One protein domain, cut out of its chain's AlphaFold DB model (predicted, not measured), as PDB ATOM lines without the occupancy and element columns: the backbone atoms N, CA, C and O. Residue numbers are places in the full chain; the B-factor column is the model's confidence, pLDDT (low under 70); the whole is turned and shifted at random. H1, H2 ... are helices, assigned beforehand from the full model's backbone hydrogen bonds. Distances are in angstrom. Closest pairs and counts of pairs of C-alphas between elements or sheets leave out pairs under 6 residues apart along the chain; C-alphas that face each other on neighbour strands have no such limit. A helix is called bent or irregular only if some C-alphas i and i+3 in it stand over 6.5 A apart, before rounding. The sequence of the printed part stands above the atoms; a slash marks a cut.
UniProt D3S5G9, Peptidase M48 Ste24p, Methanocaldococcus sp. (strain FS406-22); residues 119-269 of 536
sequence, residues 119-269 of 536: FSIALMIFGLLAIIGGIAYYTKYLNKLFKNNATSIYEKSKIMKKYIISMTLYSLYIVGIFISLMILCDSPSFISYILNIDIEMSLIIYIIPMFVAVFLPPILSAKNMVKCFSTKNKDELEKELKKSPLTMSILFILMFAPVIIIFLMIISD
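This is residues 119 to 269 of the 536 residues of the protein "Peptidase M48 Ste24p" of Methanocaldococcus sp. (strain FS406-22) (UniProt D3S5G9). Long helices run side by side along one axis, with H4 in the middle: H1, H2 and H4 form an up-and-down bundle whose centres make a triangle, and the bent helix H5 packs on H4, apart from H1 and H2. The short helix H3 lies across one end, making a corner with H4. The printed part has 151 residues with five named helices, H1 to H5 in order along the chain, and no named strand; the class is all helix. The whole is loose and elongated, with a radius of gyration of the C-alphas of 18.4 A and spans of 55 by 33 by 21 A.

Begin with the longest helix, H5, residues 234 to 267. By its hydrogen bonds it was assigned as one helix, but it is bent: C-alphas 242 and 245 are 7.5 A apart. Find C-alpha 234 at (2.339, 39.556, 66.126), where arm H5a begins; it ends at residue 242. Arm H5b, residues 245 to 267, covers 31.4 A to C-alpha 267 at (-10.457, 43.528, 19.149), and is irregular, with C-alphas 255 and 258 7.2 A apart. H4, residues 199 to 229, is 44.7 A long and irregular, with C-alphas 220 and 223 7.6 A apart. H2, residues 153 to 185, is 46.8 A long. H1, residues 119 to 145, covers 37.7 A from C-alpha 119 at (18.448, 36.919, 14.148). H3, residues 187 to 195, is 12.2 A long.

Look first at H4, the hub. H5b touches it at a shallow tilt of 20 degrees, opposite ways, the closest C-alphas being those of Ile 219 and Pro 245 at 5.3 A. H5a forms a hairpin with H4, touching residues 222 to 227 alone; C-alphas 223 and 241 are closest at 5.2 A. H2 touches H4 opposite ways at 17 degrees, closest at C-alphas 171 and 214, 5.5 A. Residues 131 to 143 of H1 touch H4, the same way at 18 degrees, closest at C-alphas 139 and 217, 4.6 A. H1 and H2 are a hairpin, closest at C-alphas 120 and 185, 5.0 A. H3 touches residues 199 to 206 of H4, closest at C-alphas 192 and 202, 5.2 A, and is only just about perpendicular at 71 degrees. In H1, H2, H3 and H5a every O i to N i+4 pair is within hydrogen-bond range; in H4 it is 21 of 27, in H5b 17 of 19.

The C-alphas farthest apart, Ser 152 and Asn 196, stand 56.1 A apart. The printed part has no cut and no long link. Mean pLDDT of the printed part is 89.4, and no printed residue is under 70.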
ATOM      1  N   PHE A 119      18.067  35.734  13.381       91.44
ATOM      2  CA  PHE A 119      18.448  36.919  14.148       91.44
ATOM      3  C   PHE A 119      17.258  37.480  14.939       91.44
ATOM      4  O   PHE A 119      17.371  37.683  16.148       91.44
ATOM      5  N   SER A 120      16.101  37.657  14.289       90.50
ATOM      6  CA  SER A 120      14.869  38.114  14.948       90.50
ATOM      7  C   SER A 120      14.435  37.155  16.058       90.50
ATOM      8  O   SER A 120      14.105  37.597  17.159       90.50
ATOM      9  N   ILE A 121      14.503  35.843  15.804       91.06
ATOM     10  CA  ILE A 121      14.181  34.811  16.802       91.06
ATOM     11  C   ILE A 121      15.164  34.855  17.978       91.06
ATOM     12  O   ILE A 121      14.742  34.829  19.135       91.06
ATOM     13  N   ALA A 122      16.469  34.965  17.715       93.31
ATOM     14  CA  ALA A 122      17.477  35.075  18.767       93.31
ATOM     15  C   ALA A 122      17.252  36.326  19.629       93.31
ATOM     16  O   ALA A 122      17.346  36.255  20.855       93.31
ATOM     17  N   LEU A 123      16.885  37.451  19.005       94.31
ATOM     18  CA  LEU A 123      16.560  38.691  19.704       94.31
ATOM     19  C   LEU A 123      15.306  38.545  20.582       94.31
ATOM     20  O   LEU A 123      15.306  39.025  21.714       94.31
ATOM     21  N   MET A 124      14.279  37.823  20.120       93.75
ATOM     22  CA  MET A 124      13.100  37.492  20.935       93.75
ATOM     23  C   MET A 124      13.463  36.648  22.157       93.75
ATOM     24  O   MET A 124      13.056  36.982  23.269       93.75
ATOM     25  N   ILE A 125      14.262  35.591  21.976       94.38
ATOM     26  CA  ILE A 125      14.731  34.742  23.081       94.38
ATOM     27  C   ILE A 125      15.541  35.577  24.079       94.38
ATOM     28  O   ILE A 125      15.295  35.512  25.282       94.38
ATOM     29  N   PHE A 126      16.466  36.405  23.590       96.44
ATOM     30  CA  PHE A 126      17.261  37.294  24.432       96.44
ATOM     31  C   PHE A 126      16.386  38.280  25.215       96.44
ATOM     32  O   PHE A 126      16.576  38.450  26.418       96.44
ATOM     33  N   GLY A 127      15.386  38.885  24.568       95.56
ATOM     34  CA  GLY A 127      14.440  39.781  25.228       95.56
ATOM     35  C   GLY A 127      13.614  39.081  26.312       95.56
ATOM     36  O   GLY A 127      13.451  39.629  27.402       95.56
ATOM     37  N   LEU A 128      13.164  37.843  26.075       94.38
ATOM     38  CA  LEU A 128      12.473  37.034  27.089       94.38
ATOM     39  C   LEU A 128      13.385  36.698  28.278       94.38
ATOM     40  O   LEU A 128      12.969  36.837  29.429       94.38
ATOM     41  N   LEU A 129      14.639  36.316  28.024       97.12
ATOM     42  CA  LEU A 129      15.630  36.079  29.080       97.12
ATOM     43  C   LEU A 129      15.918  37.352  29.883       97.12
ATOM     44  O   LEU A 129      16.012  37.293  31.110       97.12
ATOM     45  N   ALA A 130      16.000  38.505  29.218       97.38
ATOM     46  CA  ALA A 130      16.166  39.801  29.862       97.38
ATOM     47  C   ALA A 130      14.969  40.138  30.770       97.38
ATOM     48  O   ALA A 130      15.166  40.539  31.916       97.38
ATOM     49  N   ILE A 131      13.734  39.881  30.323       97.69
ATOM     50  CA  ILE A 131      12.522  40.042  31.144       97.69
ATOM     51  C   ILE A 131      12.579  39.146  32.387       97.69
ATOM     52  O   ILE A 131      12.394  39.639  33.502       97.69
ATOM     53  N   ILE A 132      12.877  37.852  32.224       97.19
ATOM     54  CA  ILE A 132      12.974  36.893  33.340       97.19
ATOM     55  C   ILE A 132      14.068  37.321  34.329       97.19
ATOM     56  O   ILE A 132      13.834  37.372  35.540       97.19
ATOM     57  N   GLY A 133      15.247  37.687  33.820       97.75
ATOM     58  CA  GLY A 133      16.354  38.203  34.621       97.75
ATOM     59  C   GLY A 133      15.985  39.488  35.364       97.75
ATOM     60  O   GLY A 133      16.275  39.615  36.554       97.75
ATOM     61  N   GLY A 134      15.275  40.405  34.705       97.62
ATOM     62  CA  GLY A 134      14.761  41.636  35.294       97.62
ATOM     63  C   GLY A 134      13.761  41.378  36.420       97.62
ATOM     64  O   GLY A 134      13.891  41.974  37.490       97.62
ATOM     65  N   ILE A 135      12.801  40.465  36.223       98.25
ATOM     66  CA  ILE A 135      11.849  40.027  37.262       98.25
ATOM     67  C   ILE A 135      12.612  39.491  38.478       98.25
ATOM     68  O   ILE A 135      12.366  39.931  39.605       98.25
ATOM     69  N   ALA A 136      13.555  38.569  38.269       97.94
ATOM     70  CA  ALA A 136      14.325  37.960  39.352       97.94
ATOM     71  C   ALA A 136      15.188  38.993  40.097       97.94
ATOM     72  O   ALA A 136      15.170  39.057  41.332       97.94
ATOM     73  N   TYR A 137      15.904  39.841  39.353       98.12
ATOM     74  CA  TYR A 137      16.737  40.907  39.901       98.12
ATOM     75  C   TYR A 137      15.913  41.892  40.728       98.12
ATOM     76  O   TYR A 137      16.256  42.176  41.879       98.12
ATOM     77  N   TYR A 138      14.804  42.386  40.175       98.25
ATOM     78  CA  TYR A 138      13.992  43.389  40.844       98.25
ATOM     79  C   TYR A 138      13.263  42.808  42.059       98.25
ATOM     80  O   TYR A 138      13.250  43.434  43.114       98.25
ATOM     81  N   THR A 139      12.781  41.564  41.990       98.12
ATOM     82  CA  THR A 139      12.230  40.856  43.162       98.12
ATOM     83  C   THR A 139      13.271  40.740  44.281       98.12
ATOM     84  O   THR A 139      12.982  41.015  45.447       98.12
ATOM     85  N   LYS A 140      14.522  40.388  43.948       97.94
ATOM     86  CA  LYS A 140      15.628  40.342  44.920       97.94
ATOM     87  C   LYS A 140      15.923  41.726  45.505       97.94
ATOM     88  O   LYS A 140      16.132  41.842  46.714       97.94
ATOM     89  N   TYR A 141      15.922  42.765  44.672       97.94
ATOM     90  CA  TYR A 141      16.083  44.150  45.106       97.94
ATOM     91  C   TYR A 141      14.975  44.570  46.081       97.94
ATOM     92  O   TYR A 141      15.290  45.062  47.163       97.94
ATOM     93  N   LEU A 142      13.705  44.319  45.752       97.38
ATOM     94  CA  LEU A 142      12.559  44.637  46.607       97.38
ATOM     95  C   LEU A 142      12.634  43.898  47.942       97.38
ATOM     96  O   LEU A 142      12.506  44.510  49.001       97.38
ATOM     97  N   ASN A 143      12.935  42.599  47.920       96.50
ATOM     98  CA  ASN A 143      13.109  41.820  49.143       96.50
ATOM     99  C   ASN A 143      14.253  42.347  50.021       96.50
ATOM    100  O   ASN A 143      14.140  42.317  51.242       96.50
ATOM    101  N   LYS A 144      15.336  42.862  49.423       96.38
ATOM    102  CA  LYS A 144      16.418  43.529  50.162       96.38
ATOM    103  C   LYS A 144      15.978  44.888  50.709       96.38
ATOM    104  O   LYS A 144      16.311  45.208  51.847       96.38
ATOM    105  N   LEU A 145      15.248  45.672  49.916       95.75
ATOM    106  CA  LEU A 145      14.765  47.004  50.277       95.75
ATOM    107  C   LEU A 145      13.808  46.954  51.477       95.75
ATOM    108  O   LEU A 145      13.930  47.777  52.378       95.75
ATOM    109  N   PHE A 146      12.916  45.962  51.508       94.75
ATOM    110  CA  PHE A 146      11.904  45.771  52.554       94.75
ATOM    111  C   PHE A 146      12.299  44.735  53.621       94.75
ATOM    112  O   PHE A 146      11.446  44.254  54.364       94.75
ATOM    113  N   LYS A 147      13.579  44.338  53.692       89.62
ATOM    114  CA  LYS A 147      14.039  43.264  54.593       89.62
ATOM    115  C   LYS A 147      13.823  43.600  56.071       89.62
ATOM    116  O   LYS A 147      13.465  42.721  56.857       89.62
ATOM    117  N   ASN A 148      14.093  44.850  56.434       86.38
ATOM    118  CA  ASN A 148      14.075  45.323  57.811       86.38
ATOM    119  C   ASN A 148      12.805  46.131  58.076       86.38
ATOM    120  O   ASN A 148      12.304  46.820  57.185       86.38
ATOM    121  N   ASN A 149      12.314  46.065  59.311       84.31
ATOM    122  CA  ASN A 149      11.221  46.917  59.759       84.31
ATOM    123  C   ASN A 149      11.723  48.360  59.806       84.31
ATOM    124  O   ASN A 149      12.787  48.619  60.366       84.31
ATOM    125  N   ALA A 150      10.971  49.277  59.206       84.56
ATOM    126  CA  ALA A 150      11.276  50.692  59.286       84.56
ATOM    127  C   ALA A 150      10.677  51.256  60.575       84.56
ATOM    128  O   ALA A 150       9.484  51.096  60.842       84.56
ATOM    129  N   THR A 151      11.528  51.884  61.376       83.75
ATOM    130  CA  THR A 151      11.208  52.291  62.751       83.75
ATOM    131  C   THR A 151      10.652  53.705  62.842       83.75
ATOM    132  O   THR A 151       9.865  53.971  63.742       83.75
ATOM    133  N   SER A 152      10.994  54.571  61.883       87.81
ATOM    134  CA  SER A 152      10.509  55.955  61.808       87.81
ATOM    135  C   SER A 152       9.785  56.266  60.501       87.81
ATOM    136  O   SER A 152      10.004  55.616  59.470       87.81
ATOM    137  N   ILE A 153       8.959  57.313  60.509       86.75
ATOM    138  CA  ILE A 153       8.326  57.873  59.306       86.75
ATOM    139  C   ILE A 153       9.378  58.247  58.263       86.75
ATOM    140  O   ILE A 153       9.181  57.997  57.070       86.75
ATOM    141  N   TYR A 154      10.511  58.811  58.691       86.12
ATOM    142  CA  TYR A 154      11.603  59.169  57.790       86.12
ATOM    143  C   TYR A 154      12.177  57.949  57.052       86.12
ATOM    144  O   TYR A 154      12.324  57.977  55.826       86.12
ATOM    145  N   GLU A 155      12.450  56.849  57.764       89.12
ATOM    146  CA  GLU A 155      12.909  55.600  57.145       89.12
ATOM    147  C   GLU A 155      11.876  55.048  56.160       89.12
ATOM    148  O   GLU A 155      12.222  54.705  55.023       89.12
ATOM    149  N   LYS A 156      10.601  55.031  56.562       89.44
ATOM    150  CA  LYS A 156       9.483  54.576  55.725       89.44
ATOM    151  C   LYS A 156       9.357  55.414  54.447       89.44
ATOM    152  O   LYS A 156       9.283  54.850  53.355       89.44
ATOM    153  N   SER A 157       9.426  56.742  54.551       87.56
ATOM    154  CA  SER A 157       9.378  57.664  53.405       87.56
ATOM    155  C   SER A 157      10.576  57.478  52.468       87.56
ATOM    156  O   SER A 157      10.424  57.418  51.243       87.56
ATOM    157  N   LYS A 158      11.782  57.278  53.018       89.19
ATOM    158  CA  LYS A 158      12.995  56.992  52.234       89.19
ATOM    159  C   LYS A 158      12.883  55.678  51.457       89.19
ATOM    160  O   LYS A 158      13.299  55.618  50.295       89.19
ATOM    161  N   ILE A 159      12.327  54.638  52.076       92.00
ATOM    162  CA  ILE A 159      12.056  53.354  51.423       92.00
ATOM    163  C   ILE A 159      11.008  53.530  50.320       92.00
ATOM    164  O   ILE A 159      11.254  53.103  49.191       92.00
ATOM    165  N   MET A 160       9.896  54.220  50.596       88.88
ATOM    166  CA  MET A 160       8.854  54.482  49.598       88.88
ATOM    167  C   MET A 160       9.376  55.273  48.400       88.88
ATOM    168  O   MET A 160       9.089  54.911  47.261       88.88
ATOM    169  N   LYS A 161      10.218  56.290  48.617       87.81
ATOM    170  CA  LYS A 161      10.871  57.034  47.530       87.81
ATOM    171  C   LYS A 161      11.699  56.111  46.632       87.81
ATOM    172  O   LYS A 161      11.575  56.172  45.409       87.81
ATOM    173  N   LYS A 162      12.524  55.236  47.222       91.69
ATOM    174  CA  LYS A 162      13.320  54.250  46.470       91.69
ATOM    175  C   LYS A 162      12.435  53.263  45.717       91.69
ATOM    176  O   LYS A 162      12.710  52.980  44.552       91.69
ATOM    177  N   TYR A 163      11.373  52.776  46.353       92.25
ATOM    178  CA  TYR A 163      10.405  51.879  45.733       92.25
ATOM    179  C   TYR A 163       9.734  52.528  44.517       92.25
ATOM    180  O   TYR A 163       9.788  51.961  43.437       92.25
ATOM    181  N   ILE A 164       9.197  53.745  44.647       88.56
ATOM    182  CA  ILE A 164       8.528  54.455  43.544       88.56
ATOM    183  C   ILE A 164       9.482  54.670  42.360       88.56
ATOM    184  O   ILE A 164       9.124  54.383  41.216       88.56
ATOM    185  N   ILE A 165      10.710  55.135  42.622       89.38
ATOM    186  CA  ILE A 165      11.712  55.368  41.570       89.38
ATOM    187  C   ILE A 165      12.080  54.057  40.874       89.38
ATOM    188  O   ILE A 165      12.002  53.960  39.651       89.38
ATOM    189  N   SER A 166      12.459  53.042  41.649       93.69
ATOM    190  CA  SER A 166      12.885  51.757  41.095       93.69
ATOM    191  C   SER A 166      11.748  51.028  40.370       93.69
ATOM    192  O   SER A 166      11.995  50.454  39.316       93.69
ATOM    193  N   MET A 167      10.503  51.140  40.845       92.38
ATOM    194  CA  MET A 167       9.316  50.583  40.188       92.38
ATOM    195  C   MET A 167       9.044  51.268  38.855       92.38
ATOM    196  O   MET A 167       8.733  50.599  37.872       92.38
ATOM    197  N   THR A 168       9.198  52.589  38.799       90.31
ATOM    198  CA  THR A 168       9.041  53.350  37.554       90.31
ATOM    199  C   THR A 168      10.088  52.920  36.528       90.31
ATOM    200  O   THR A 168       9.737  52.555  35.409       90.31
ATOM    201  N   LEU A 169      11.366  52.881  36.919       93.00
ATOM    202  CA  LEU A 169      12.463  52.460  36.040       93.00
ATOM    203  C   LEU A 169      12.309  51.008  35.577       93.00
ATOM    204  O   LEU A 169      12.489  50.716  34.400       93.00
ATOM    205  N   TYR A 170      11.927  50.110  36.485       96.31
ATOM    206  CA  TYR A 170      11.662  48.714  36.161       96.31
ATOM    207  C   TYR A 170      10.490  48.557  35.183       96.31
ATOM    208  O   TYR A 170      10.588  47.801  34.220       96.31
ATOM    209  N   SER A 171       9.402  49.309  35.381       92.81
ATOM    210  CA  SER A 171       8.254  49.288  34.466       92.81
ATOM    211  C   SER A 171       8.660  49.742  33.066       92.81
ATOM    212  O   SER A 171       8.325  49.080  32.089       92.81
ATOM    213  N   LEU A 172       9.426  50.837  32.969       92.25
ATOM    214  CA  LEU A 172       9.946  51.346  31.697       92.25
ATOM    215  C   LEU A 172      10.889  50.347  31.021       92.25
ATOM    216  O   LEU A 172      10.821  50.183  29.809       92.25
ATOM    217  N   TYR A 173      11.726  49.655  31.794       95.81
ATOM    218  CA  TYR A 173      12.591  48.591  31.291       95.81
ATOM    219  C   TYR A 173      11.784  47.440  30.670       95.81
ATOM    220  O   TYR A 173      12.034  47.068  29.526       95.81
ATOM    221  N   ILE A 174      10.784  46.913  31.385       96.31
ATOM    222  CA  ILE A 174       9.947  45.808  30.892       96.31
ATOM    223  C   ILE A 174       9.156  46.240  29.656       96.31
ATOM    224  O   ILE A 174       9.249  45.597  28.612       96.31
ATOM    225  N   VAL A 175       8.420  47.351  29.748       92.06
ATOM    226  CA  VAL A 175       7.617  47.878  28.634       92.06
ATOM    227  C   VAL A 175       8.505  48.202  27.431       92.06
ATOM    228  O   VAL A 175       8.145  47.879  26.304       92.06
ATOM    229  N   GLY A 176       9.692  48.768  27.660       90.88
ATOM    230  CA  GLY A 176      10.668  49.064  26.615       90.88
ATOM    231  C   GLY A 176      11.134  47.818  25.865       90.88
ATOM    232  O   GLY A 176      11.216  47.853  24.638       90.88
ATOM    233  N   ILE A 177      11.375  46.701  26.564       94.88
ATOM    234  CA  ILE A 177      11.726  45.427  25.917       94.88
ATOM    235  C   ILE A 177      10.552  44.902  25.089       94.88
ATOM    236  O   ILE A 177      10.753  44.577  23.924       94.88
ATOM    237  N   PHE A 178       9.336  44.853  25.643       93.00
ATOM    238  CA  PHE A 178       8.158  44.392  24.897       93.00
ATOM    239  C   PHE A 178       7.917  45.245  23.640       93.00
ATOM    240  O   PHE A 178       7.797  44.717  22.539       93.00
ATOM    241  N   ILE A 179       7.943  46.573  23.757       88.19
ATOM    242  CA  ILE A 179       7.792  47.459  22.594       88.19
ATOM    243  C   ILE A 179       8.907  47.209  21.567       88.19
ATOM    244  O   ILE A 179       8.625  47.106  20.376       88.19
ATOM    245  N   SER A 180      10.158  47.058  22.011       89.00
ATOM    246  CA  SER A 180      11.288  46.799  21.109       89.00
ATOM    247  C   SER A 180      11.143  45.468  20.374       89.00
ATOM    248  O   SER A 180      11.359  45.422  19.171       89.00
ATOM    249  N   LEU A 181      10.741  44.397  21.062       91.31
ATOM    250  CA  LEU A 181      10.522  43.087  20.444       91.31
ATOM    251  C   LEU A 181       9.372  43.112  19.436       91.31
ATOM    252  O   LEU A 181       9.472  42.520  18.367       91.31
ATOM    253  N   MET A 182       8.293  43.815  19.754       87.50
ATOM    254  CA  MET A 182       7.164  43.971  18.847       87.50
ATOM    255  C   MET A 182       7.544  44.767  17.593       87.50
ATOM    256  O   MET A 182       7.145  44.389  16.499       87.50
ATOM    257  N   ILE A 183       8.352  45.825  17.723       83.00
ATOM    258  CA  ILE A 183       8.787  46.645  16.581       83.00
ATOM    259  C   ILE A 183       9.862  45.943  15.745       83.00
ATOM    260  O   ILE A 183       9.789  45.953  14.522       83.00
ATOM    261  N   LEU A 184      10.884  45.379  16.390       84.94
ATOM    262  CA  LEU A 184      12.070  44.854  15.710       84.94
ATOM    263  C   LEU A 184      11.889  43.415  15.226       84.94
ATOM    264  O   LEU A 184      12.479  43.041  14.216       84.94
ATOM    265  N   CYS A 185      11.105  42.608  15.944       87.56
ATOM    266  CA  CYS A 185      10.947  41.184  15.653       87.56
ATOM    267  C   CYS A 185       9.551  40.811  15.152       87.56
ATOM    268  O   CYS A 185       9.352  39.648  14.808       87.56
ATOM    269  N   ASP A 186       8.597  41.748  15.137       86.38
ATOM    270  CA  ASP A 186       7.200  41.475  14.780       86.38
ATOM    271  C   ASP A 186       6.618  40.312  15.611       86.38
ATOM    272  O   ASP A 186       6.018  39.351  15.119       86.38
ATOM    273  N   SER A 187       6.889  40.364  16.920       89.81
ATOM    274  CA  SER A 187       6.605  39.272  17.853       89.81
ATOM    275  C   SER A 187       5.126  38.851  17.927       89.81
ATOM    276  O   SER A 187       4.901  37.648  18.091       89.81
ATOM    277  N   PRO A 188       4.107  39.729  17.771       89.25
ATOM    278  CA  PRO A 188       2.723  39.271  17.662       89.25
ATOM    279  C   PRO A 188       2.493  38.444  16.392       89.25
ATOM    280  O   PRO A 188       1.862  37.390  16.449       89.25
ATOM    281  N   SER A 189       3.049  38.839  15.249       87.50
ATOM    282  CA  SER A 189       2.899  38.065  14.012       87.50
ATOM    283  C   SER A 189       3.603  36.708  14.114       87.50
ATOM    284  O   SER A 189       3.061  35.699  13.669       87.50
ATOM    285  N   PHE A 190       4.743  36.637  14.812       90.81
ATOM    286  CA  PHE A 190       5.404  35.364  15.123       90.81
ATOM    287  C   PHE A 190       4.525  34.435  15.979       90.81
ATOM    288  O   PHE A 190       4.385  33.252  15.671       90.81
ATOM    289  N   ILE A 191       3.903  34.954  17.043       91.12
ATOM    290  CA  ILE A 191       2.992  34.168  17.896       91.12
ATOM    291  C   ILE A 191       1.772  33.700  17.090       91.12
ATOM    292  O   ILE A 191       1.380  32.538  17.205       91.12
ATOM    293  N   SER A 192       1.217  34.566  16.235       90.00
ATOM    294  CA  SER A 192       0.128  34.222  15.311       90.00
ATOM    295  C   SER A 192       0.538  33.075  14.381       90.00
ATOM    296  O   SER A 192      -0.192  32.089  14.276       90.00
ATOM    297  N   TYR A 193       1.742  33.148  13.797       89.62
ATOM    298  CA  TYR A 193       2.303  32.124  12.912       89.62
ATOM    299  C   TYR A 193       2.457  30.758  13.588       89.62
ATOM    300  O   TYR A 193       2.038  29.743  13.024       89.62
ATOM    301  N   ILE A 194       3.056  30.737  14.784       89.81
ATOM    302  CA  ILE A 194       3.372  29.507  15.524       89.81
ATOM    303  C   ILE A 194       2.114  28.851  16.093       89.81
ATOM    304  O   ILE A 194       1.986  27.630  16.037       89.81
ATOM    305  N   LEU A 195       1.184  29.641  16.640       90.19
ATOM    306  CA  LEU A 195      -0.044  29.119  17.250       90.19
ATOM    307  C   LEU A 195      -1.192  28.949  16.247       90.19
ATOM    308  O   LEU A 195      -2.223  28.391  16.609       90.19
ATOM    309  N   ASN A 196      -1.018  29.410  15.005       88.06
ATOM    310  CA  ASN A 196      -2.042  29.423  13.962       88.06
ATOM    311  C   ASN A 196      -3.350  30.097  14.423       88.06
ATOM    312  O   ASN A 196      -4.445  29.571  14.233       88.06
ATOM    313  N   ILE A 197      -3.208  31.260  15.056       86.94
ATOM    314  CA  ILE A 197      -4.309  32.091  15.561       86.94
ATOM    315  C   ILE A 197      -4.333  33.433  14.836       86.94
ATOM    316  O   ILE A 197      -3.321  33.849  14.270       86.94
ATOM    317  N   ASP A 198      -5.454  34.139  14.900       83.81
ATOM    318  CA  ASP A 198      -5.559  35.482  14.332       83.81
ATOM    319  C   ASP A 198      -4.645  36.489  15.053       83.81
ATOM    320  O   ASP A 198      -4.258  36.310  16.219       83.81
ATOM    321  N   ILE A 199      -4.263  37.551  14.340       81.38
ATOM    322  CA  ILE A 199      -3.289  38.539  14.823       81.38
ATOM    323  C   ILE A 199      -3.802  39.277  16.063       81.38
ATOM    324  O   ILE A 199      -3.033  39.584  16.974       81.38
ATOM    325  N   GLU A 200      -5.111  39.484  16.159       81.75
ATOM    326  CA  GLU A 200      -5.765  40.121  17.292       81.75
ATOM    327  C   GLU A 200      -5.635  39.270  18.563       81.75
ATOM    328  O   GLU A 200      -5.252  39.767  19.625       81.75
ATOM    329  N   MET A 201      -5.874  37.958  18.454       83.31
ATOM    330  CA  MET A 201      -5.688  37.018  19.566       83.31
ATOM    331  C   MET A 201      -4.222  36.920  19.981       83.31
ATOM    332  O   MET A 201      -3.906  36.856  21.172       83.31
ATOM    333  N   SER A 202      -3.319  36.971  19.006       87.69
ATOM    334  CA  SER A 202      -1.888  37.016  19.266       87.69
ATOM    335  C   SER A 202      -1.464  38.271  20.043       87.69
ATOM    336  O   SER A 202      -0.710  38.174  21.015       87.69
ATOM    337  N   LEU A 203      -2.002  39.446  19.700       84.50
ATOM    338  CA  LEU A 203      -1.748  40.691  20.432       84.50
ATOM    339  C   LEU A 203      -2.191  40.600  21.901       84.50
ATOM    340  O   LEU A 203      -1.485  41.091  22.784       84.50
ATOM    341  N   ILE A 204      -3.309  39.926  22.193       82.38
ATOM    342  CA  ILE A 204      -3.758  39.680  23.576       82.38
ATOM    343  C   ILE A 204      -2.744  38.813  24.329       82.38
ATOM    344  O   ILE A 204      -2.316  39.168  25.433       82.38
ATOM    345  N   ILE A 205      -2.332  37.697  23.721       87.38
ATOM    346  CA  ILE A 205      -1.334  36.780  24.289       87.38
ATOM    347  C   ILE A 205       0.007  37.490  24.495       87.38
ATOM    348  O   ILE A 205       0.726  37.170  25.437       87.38
ATOM    349  N   TYR A 206       0.326  38.482  23.666       88.81
ATOM    350  CA  TYR A 206       1.541  39.274  23.785       88.81
ATOM    351  C   TYR A 206       1.490  40.310  24.923       88.81
ATOM    352  O   TYR A 206       2.456  40.469  25.672       88.81
ATOM    353  N   ILE A 207       0.362  41.006  25.087       85.56
ATOM    354  CA  ILE A 207       0.215  42.121  26.036       85.56
ATOM    355  C   ILE A 207       0.013  41.643  27.481       85.56
ATOM    356  O   ILE A 207       0.533  42.264  28.411       85.56
ATOM    357  N   ILE A 208      -0.718  40.548  27.710       86.69
ATOM    358  CA  ILE A 208      -0.996  40.059  29.074       86.69
ATOM    359  C   ILE A 208       0.302  39.760  29.859       86.69
ATOM    360  O   ILE A 208       0.444  40.270  30.977       86.69
ATOM    361  N   PRO A 209       1.287  39.016  29.310       91.06
ATOM    362  CA  PRO A 209       2.565  38.772  29.973       91.06
ATOM    363  C   PRO A 209       3.345  40.043  30.313       91.06
ATOM    364  O   PRO A 209       4.046  40.053  31.320       91.06
ATOM    365  N   MET A 210       3.206  41.122  29.532       91.19
ATOM    366  CA  MET A 210       3.841  42.409  29.836       91.19
ATOM    367  C   MET A 210       3.321  42.980  31.158       91.19
ATOM    368  O   MET A 210       4.114  43.336  32.029       91.19
ATOM    369  N   PHE A 211       1.997  43.018  31.347       87.75
ATOM    370  CA  PHE A 211       1.406  43.463  32.612       87.75
ATOM    371  C   PHE A 211       1.811  42.543  33.765       87.75
ATOM    372  O   PHE A 211       2.226  43.024  34.819       87.75
ATOM    373  N   VAL A 212       1.765  41.225  33.563       91.56
ATOM    374  CA  VAL A 212       2.200  40.264  34.586       91.56
ATOM    375  C   VAL A 212       3.657  40.514  34.981       91.56
ATOM    376  O   VAL A 212       3.946  40.612  36.171       91.56
ATOM    377  N   ALA A 213       4.563  40.690  34.017       94.88
ATOM    378  CA  ALA A 213       5.980  40.933  34.272       94.88
ATOM    379  C   ALA A 213       6.219  42.205  35.100       94.88
ATOM    380  O   ALA A 213       7.010  42.174  36.040       94.88
ATOM    381  N   VAL A 214       5.496  43.297  34.822       93.62
ATOM    382  CA  VAL A 214       5.607  44.544  35.597       93.62
ATOM    383  C   VAL A 214       5.189  44.341  37.061       93.62
ATOM    384  O   VAL A 214       5.875  44.817  37.966       93.62
ATOM    385  N   PHE A 215       4.095  43.622  37.329       92.12
ATOM    386  CA  PHE A 215       3.513  43.543  38.681       92.12
ATOM    387  C   PHE A 215       3.914  42.312  39.491       92.12
ATOM    388  O   PHE A 215       3.697  42.282  40.705       92.12
ATOM    389  N   LEU A 216       4.541  41.317  38.867       94.75
ATOM    390  CA  LEU A 216       4.964  40.102  39.554       94.75
ATOM    391  C   LEU A 216       5.952  40.379  40.707       94.75
ATOM    392  O   LEU A 216       5.722  39.848  41.795       94.75
ATOM    393  N   PRO A 217       6.984  41.240  40.574       96.44
ATOM    394  CA  PRO A 217       7.915  41.483  41.678       96.44
ATOM    395  C   PRO A 217       7.260  42.070  42.947       96.44
ATOM    396  O   PRO A 217       7.490  41.512  44.023       96.44
ATOM    397  N   PRO A 218       6.392  43.106  42.889       94.06
ATOM    398  CA  PRO A 218       5.622  43.543  44.060       94.06
ATOM    399  C   PRO A 218       4.757  42.448  44.702       94.06
ATOM    400  O   PRO A 218       4.682  42.385  45.928       94.06
ATOM    401  N   ILE A 219       4.129  41.570  43.907       94.06
ATOM    402  CA  ILE A 219       3.336  40.439  44.428       94.06
ATOM    403  C   ILE A 219       4.237  39.479  45.212       94.06
ATOM    404  O   ILE A 219       3.924  39.109  46.345       94.06
ATOM    405  N   LEU A 220       5.382  39.106  44.633       95.00
ATOM    406  CA  LEU A 220       6.343  38.196  45.259       95.00
ATOM    407  C   LEU A 220       6.984  38.800  46.520       95.00
ATOM    408  O   LEU A 220       7.296  38.076  47.466       95.00
ATOM    409  N   SER A 221       7.133  40.124  46.568       95.44
ATOM    410  CA  SER A 221       7.681  40.860  47.714       95.44
ATOM    411  C   SER A 221       6.631  41.340  48.725       95.44
ATOM    412  O   SER A 221       7.004  41.922  49.747       95.44
ATOM    413  N   ALA A 222       5.340  41.057  48.511       92.81
ATOM    414  CA  ALA A 222       4.234  41.599  49.308       92.81
ATOM    415  C   ALA A 222       4.366  41.332  50.816       92.81
ATOM    416  O   ALA A 222       4.027  42.181  51.638       92.81
ATOM    417  N   LYS A 223       4.889  40.163  51.211       92.38
ATOM    418  CA  LYS A 223       5.125  39.830  52.628       92.38
ATOM    419  C   LYS A 223       6.150  40.763  53.269       92.38
ATOM    420  O   LYS A 223       5.895  41.303  54.341       92.38
ATOM    421  N   ASN A 224       7.285  40.977  52.607       93.00
ATOM    422  CA  ASN A 224       8.329  41.866  53.115       93.00
ATOM    423  C   ASN A 224       7.841  43.317  53.141       93.00
ATOM    424  O   ASN A 224       8.082  44.014  54.118       93.00
ATOM    425  N   MET A 225       7.083  43.744  52.126       91.12
ATOM    426  CA  MET A 225       6.471  45.076  52.087       91.12
ATOM    427  C   MET A 225       5.546  45.316  53.285       91.12
ATOM    428  O   MET A 225       5.750  46.274  54.024       91.12
ATOM    429  N   VAL A 226       4.578  44.424  53.523       88.56
ATOM    430  CA  VAL A 226       3.657  44.537  54.669       88.56
ATOM    431  C   VAL A 226       4.425  44.517  55.989       88.56
ATOM    432  O   VAL A 226       4.190  45.359  56.850       88.56
ATOM    433  N   LYS A 227       5.394  43.606  56.135       89.75
ATOM    434  CA  LYS A 227       6.224  43.519  57.342       89.75
ATOM    435  C   LYS A 227       7.001  44.812  57.610       89.75
ATOM    436  O   LYS A 227       7.067  45.244  58.753       89.75
ATOM    437  N   CYS A 228       7.563  45.425  56.569       88.81
ATOM    438  CA  CYS A 228       8.399  46.618  56.677       88.81
ATOM    439  C   CYS A 228       7.642  47.830  57.249       88.81
ATOM    440  O   CYS A 228       8.226  48.599  58.012       88.81
ATOM    441  N   PHE A 229       6.354  47.977  56.912       86.19
ATOM    442  CA  PHE A 229       5.522  49.114  57.331       86.19
ATOM    443  C   PHE A 229       4.571  48.819  58.497       86.19
ATOM    444  O   PHE A 229       3.974  49.755  59.030       86.19
ATOM    445  N   SER A 230       4.407  47.552  58.883       82.44
ATOM    446  CA  SER A 230       3.454  47.162  59.922       82.44
ATOM    447  C   SER A 230       3.861  47.669  61.303       82.44
ATOM    448  O   SER A 230       4.982  47.447  61.754       82.44
ATOM    449  N   THR A 231       2.896  48.255  62.009       76.88
ATOM    450  CA  THR A 231       2.958  48.556  63.449       76.88
ATOM    451  C   THR A 231       2.081  47.606  64.277       76.88
ATOM    452  O   THR A 231       1.901  47.805  65.471       76.88
ATOM    453  N   LYS A 232       1.499  46.575  63.647       78.50
ATOM    454  CA  LYS A 232       0.559  45.641  64.285       78.50
ATOM    455  C   LYS A 232       1.249  44.647  65.211       78.50
ATOM    456  O   LYS A 232       2.418  44.300  65.024       78.50
ATOM    457  N   ASN A 233       0.470  44.120  66.155       81.94
ATOM    458  CA  ASN A 233       0.887  43.006  67.000       81.94
ATOM    459  C   ASN A 233       1.168  41.734  66.170       81.94
ATOM    460  O   ASN A 233       0.805  41.621  64.995       81.94
ATOM    461  N   LYS A 234       1.835  40.762  66.798       83.31
ATOM    462  CA  LYS A 234       2.339  39.556  66.126       83.31
ATOM    463  C   LYS A 234       1.230  38.737  65.444       83.31
ATOM    464  O   LYS A 234       1.411  38.314  64.303       83.31
ATOM    465  N   ASP A 235       0.090  38.564  66.109       82.44
ATOM    466  CA  ASP A 235      -1.004  37.707  65.634       82.44
ATOM    467  C   ASP A 235      -1.778  38.331  64.465       82.44
ATOM    468  O   ASP A 235      -2.168  37.640  63.517       82.44
ATOM    469  N   GLU A 236      -2.005  39.645  64.503       82.56
ATOM    470  CA  GLU A 236      -2.614  40.380  63.393       82.56
ATOM    471  C   GLU A 236      -1.679  40.431  62.186       82.56
ATOM    472  O   GLU A 236      -2.112  40.163  61.060       82.56
ATOM    473  N   LEU A 237      -0.391  40.688  62.428       84.56
ATOM    474  CA  LEU A 237       0.629  40.703  61.389       84.56
ATOM    475  C   LEU A 237       0.725  39.344  60.685       84.56
ATOM    476  O   LEU A 237       0.752  39.294  59.458       84.56
ATOM    477  N   GLU A 238       0.718  38.224  61.414       86.06
ATOM    478  CA  GLU A 238       0.798  36.898  60.789       86.06
ATOM    479  C   GLU A 238      -0.398  36.618  59.862       86.06
ATOM    480  O   GLU A 238      -0.232  36.104  58.748       86.06
ATOM    481  N   LYS A 239      -1.611  37.001  60.282       85.56
ATOM    482  CA  LYS A 239      -2.823  36.871  59.456       85.56
ATOM    483  C   LYS A 239      -2.735  37.716  58.187       85.56
ATOM    484  O   LYS A 239      -3.176  37.263  57.127       85.56
ATOM    485  N   GLU A 240      -2.182  38.921  58.280       82.88
ATOM    486  CA  GLU A 240      -2.029  39.830  57.145       82.88
ATOM    487  C   GLU A 240      -0.947  39.355  56.169       82.88
ATOM    488  O   GLU A 240      -1.192  39.292  54.964       82.88
ATOM    489  N   LEU A 241       0.203  38.901  56.675       86.44
ATOM    490  CA  LEU A 241       1.291  38.348  55.862       86.44
ATOM    491  C   LEU A 241       0.864  37.114  55.062       86.44
ATOM    492  O   LEU A 241       1.302  36.930  53.926       86.44
ATOM    493  N   LYS A 242       0.004  36.256  55.624       85.81
ATOM    494  CA  LYS A 242      -0.531  35.091  54.896       85.81
ATOM    495  C   LYS A 242      -1.394  35.509  53.703       85.81
ATOM    496  O   LYS A 242      -1.368  34.838  52.676       85.81
ATOM    497  N   LYS A 243      -2.131  36.617  53.824       86.94
ATOM    498  CA  LYS A 243      -3.056  37.102  52.789       86.94
ATOM    499  C   LYS A 243      -2.422  38.091  51.817       86.94
ATOM    500  O   LYS A 243      -2.948  38.247  50.720       86.94
ATOM    501  N   SER A 244      -1.313  38.737  52.180       85.12
ATOM    502  CA  SER A 244      -0.785  39.879  51.429       85.12
ATOM    503  C   SER A 244      -0.483  39.606  49.950       85.12
ATOM    504  O   SER A 244      -0.873  40.451  49.145       85.12
ATOM    505  N   PRO A 245       0.095  38.455  49.530       88.31
ATOM    506  CA  PRO A 245       0.317  38.205  48.106       88.31
ATOM    507  C   PRO A 245      -1.001  38.098  47.338       88.31
ATOM    508  O   PRO A 245      -1.152  38.713  46.290       88.31
ATOM    509  N   LEU A 246      -1.987  37.384  47.895       87.25
ATOM    510  CA  LEU A 246      -3.308  37.235  47.284       87.25
ATOM    511  C   LEU A 246      -4.035  38.581  47.193       87.25
ATOM    512  O   LEU A 246      -4.587  38.907  46.145       87.25
ATOM    513  N   THR A 247      -4.007  39.380  48.262       84.56
ATOM    514  CA  THR A 247      -4.599  40.723  48.274       84.56
ATOM    515  C   THR A 247      -3.971  41.609  47.200       84.56
ATOM    516  O   THR A 247      -4.700  42.237  46.438       84.56
ATOM    517  N   MET A 248      -2.636  41.623  47.091       84.25
ATOM    518  CA  MET A 248      -1.926  42.390  46.061       84.25
ATOM    519  C   MET A 248      -2.289  41.918  44.650       84.25
ATOM    520  O   MET A 248      -2.627  42.747  43.809       84.25
ATOM    521  N   SER A 249      -2.308  40.605  44.400       86.25
ATOM    522  CA  SER A 249      -2.721  40.045  43.106       86.25
ATOM    523  C   SER A 249      -4.133  40.478  42.714       86.25
ATOM    524  O   SER A 249      -4.350  40.918  41.588       86.25
ATOM    525  N   ILE A 250      -5.091  40.400  43.645       86.12
ATOM    526  CA  ILE A 250      -6.473  40.815  43.387       86.12
ATOM    527  C   ILE A 250      -6.535  42.312  43.081       86.12
ATOM    528  O   ILE A 250      -7.166  42.700  42.103       86.12
ATOM    529  N   LEU A 251      -5.865  43.158  43.870       83.94
ATOM    530  CA  LEU A 251      -5.840  44.603  43.630       83.94
ATOM    531  C   LEU A 251      -5.276  44.941  42.244       83.94
ATOM    532  O   LEU A 251      -5.852  45.776  41.549       83.94
ATOM    533  N   PHE A 252      -4.214  44.260  41.805       84.88
ATOM    534  CA  PHE A 252      -3.660  44.457  40.465       84.88
ATOM    535  C   PHE A 252      -4.608  44.002  39.357       84.88
ATOM    536  O   PHE A 252      -4.814  44.747  38.401       84.88
ATOM    537  N   ILE A 253      -5.236  42.831  39.496       86.31
ATOM    538  CA  ILE A 253      -6.229  42.357  38.521       86.31
ATOM    539  C   ILE A 253      -7.371  43.369  38.400       86.31
ATOM    540  O   ILE A 253      -7.736  43.760  37.294       86.31
ATOM    541  N   LEU A 254      -7.903  43.847  39.527       86.19
ATOM    542  CA  LEU A 254      -8.985  44.829  39.536       86.19
ATOM    543  C   LEU A 254      -8.556  46.180  38.946       86.19
ATOM    544  O   LEU A 254      -9.374  46.852  38.325       86.19
ATOM    545  N   MET A 255      -7.292  46.574  39.104       83.56
ATOM    546  CA  MET A 255      -6.767  47.819  38.541       83.56
ATOM    547  C   MET A 255      -6.719  47.793  37.005       83.56
ATOM    548  O   MET A 255      -7.030  48.804  36.378       83.56
ATOM    549  N   PHE A 256      -6.370  46.653  36.396       83.00
ATOM    550  CA  PHE A 256      -6.202  46.537  34.937       83.00
ATOM    551  C   PHE A 256      -7.377  45.922  34.195       83.00
ATOM    552  O   PHE A 256      -7.485  46.105  32.985       83.00
ATOM    553  N   ALA A 257      -8.278  45.235  34.891       86.12
ATOM    554  CA  ALA A 257      -9.450  44.631  34.277       86.12
ATOM    555  C   ALA A 257     -10.258  45.600  33.384       86.12
ATOM    556  O   ALA A 257     -10.609  45.174  32.288       86.12
ATOM    557  N   PRO A 258     -10.488  46.891  33.723       86.50
ATOM    558  CA  PRO A 258     -11.137  47.826  32.799       86.50
ATOM    559  C   PRO A 258     -10.388  47.991  31.475       86.50
ATOM    560  O   PRO A 258     -11.010  47.997  30.420       86.50
ATOM    561  N   VAL A 259      -9.058  48.103  31.527       83.75
ATOM    562  CA  VAL A 259      -8.211  48.275  30.338       83.75
ATOM    563  C   VAL A 259      -8.242  47.012  29.484       83.75
ATOM    564  O   VAL A 259      -8.404  47.101  28.273       83.75
ATOM    565  N   ILE A 260      -8.155  45.839  30.119       83.00
ATOM    566  CA  ILE A 260      -8.254  44.543  29.438       83.00
ATOM    567  C   ILE A 260      -9.630  44.393  28.782       83.00
ATOM    568  O   ILE A 260      -9.703  44.026  27.617       83.00
ATOM    569  N   ILE A 261     -10.716  44.731  29.484       86.94
ATOM    570  CA  ILE A 261     -12.079  44.688  28.936       86.94
ATOM    571  C   ILE A 261     -12.200  45.611  27.720       86.94
ATOM    572  O   ILE A 261     -12.684  45.174  26.683       86.94
ATOM    573  N   ILE A 262     -11.729  46.859  27.817       86.44
ATOM    574  CA  ILE A 262     -11.755  47.814  26.698       86.44
ATOM    575  C   ILE A 262     -10.960  47.271  25.506       86.44
ATOM    576  O   ILE A 262     -11.429  47.333  24.375       86.44
ATOM    577  N   PHE A 263      -9.779  46.707  25.755       82.50
ATOM    578  CA  PHE A 263      -8.943  46.131  24.709       82.50
ATOM    579  C   PHE A 263      -9.618  44.941  24.012       82.50
ATOM    580  O   PHE A 263      -9.675  44.906  22.786       82.50
ATOM    581  N   LEU A 264     -10.200  44.016  24.784       84.38
ATOM    582  CA  LEU A 264     -10.973  42.891  24.251       84.38
ATOM    583  C   LEU A 264     -12.176  43.369  23.430       84.38
ATOM    584  O   LEU A 264     -12.435  42.833  22.361       84.38
ATOM    585  N   MET A 265     -12.880  44.410  23.889       87.50
ATOM    586  CA  MET A 265     -13.993  44.994  23.137       87.50
ATOM    587  C   MET A 265     -13.549  45.537  21.779       87.50
ATOM    588  O   MET A 265     -14.235  45.295  20.791       87.50
ATOM    589  N   ILE A 266     -12.428  46.264  21.733       83.81
ATOM    590  CA  ILE A 266     -11.887  46.833  20.490       83.81
ATOM    591  C   ILE A 266     -11.527  45.720  19.507       83.81
ATOM    592  O   ILE A 266     -11.889  45.812  18.342       83.81
ATOM    593  N   ILE A 267     -10.859  44.668  19.981       77.75
ATOM    594  CA  ILE A 267     -10.457  43.528  19.149       77.75
ATOM    595  C   ILE A 267     -11.654  42.735  18.619       77.75
ATOM    596  O   ILE A 267     -11.618  42.235  17.505       77.75
ATOM    597  N   SER A 268     -12.715  42.600  19.409       81.94
ATOM    598  CA  SER A 268     -13.915  41.863  19.002       81.94
ATOM    599  C   SER A 268     -14.912  42.712  18.200       81.94
ATOM    600  O   SER A 268     -16.089  42.363  18.159       81.94
ATOM    601  N   ASP A 269     -14.485  43.850  17.635       84.38
ATOM    602  CA  ASP A 269     -15.312  44.787  16.856       84.38
ATOM    603  C   ASP A 269     -16.617  45.227  17.550       84.38
ATOM    604  O   ASP A 269     -17.578  45.694  16.929       84.38
TER     605      ASP A 269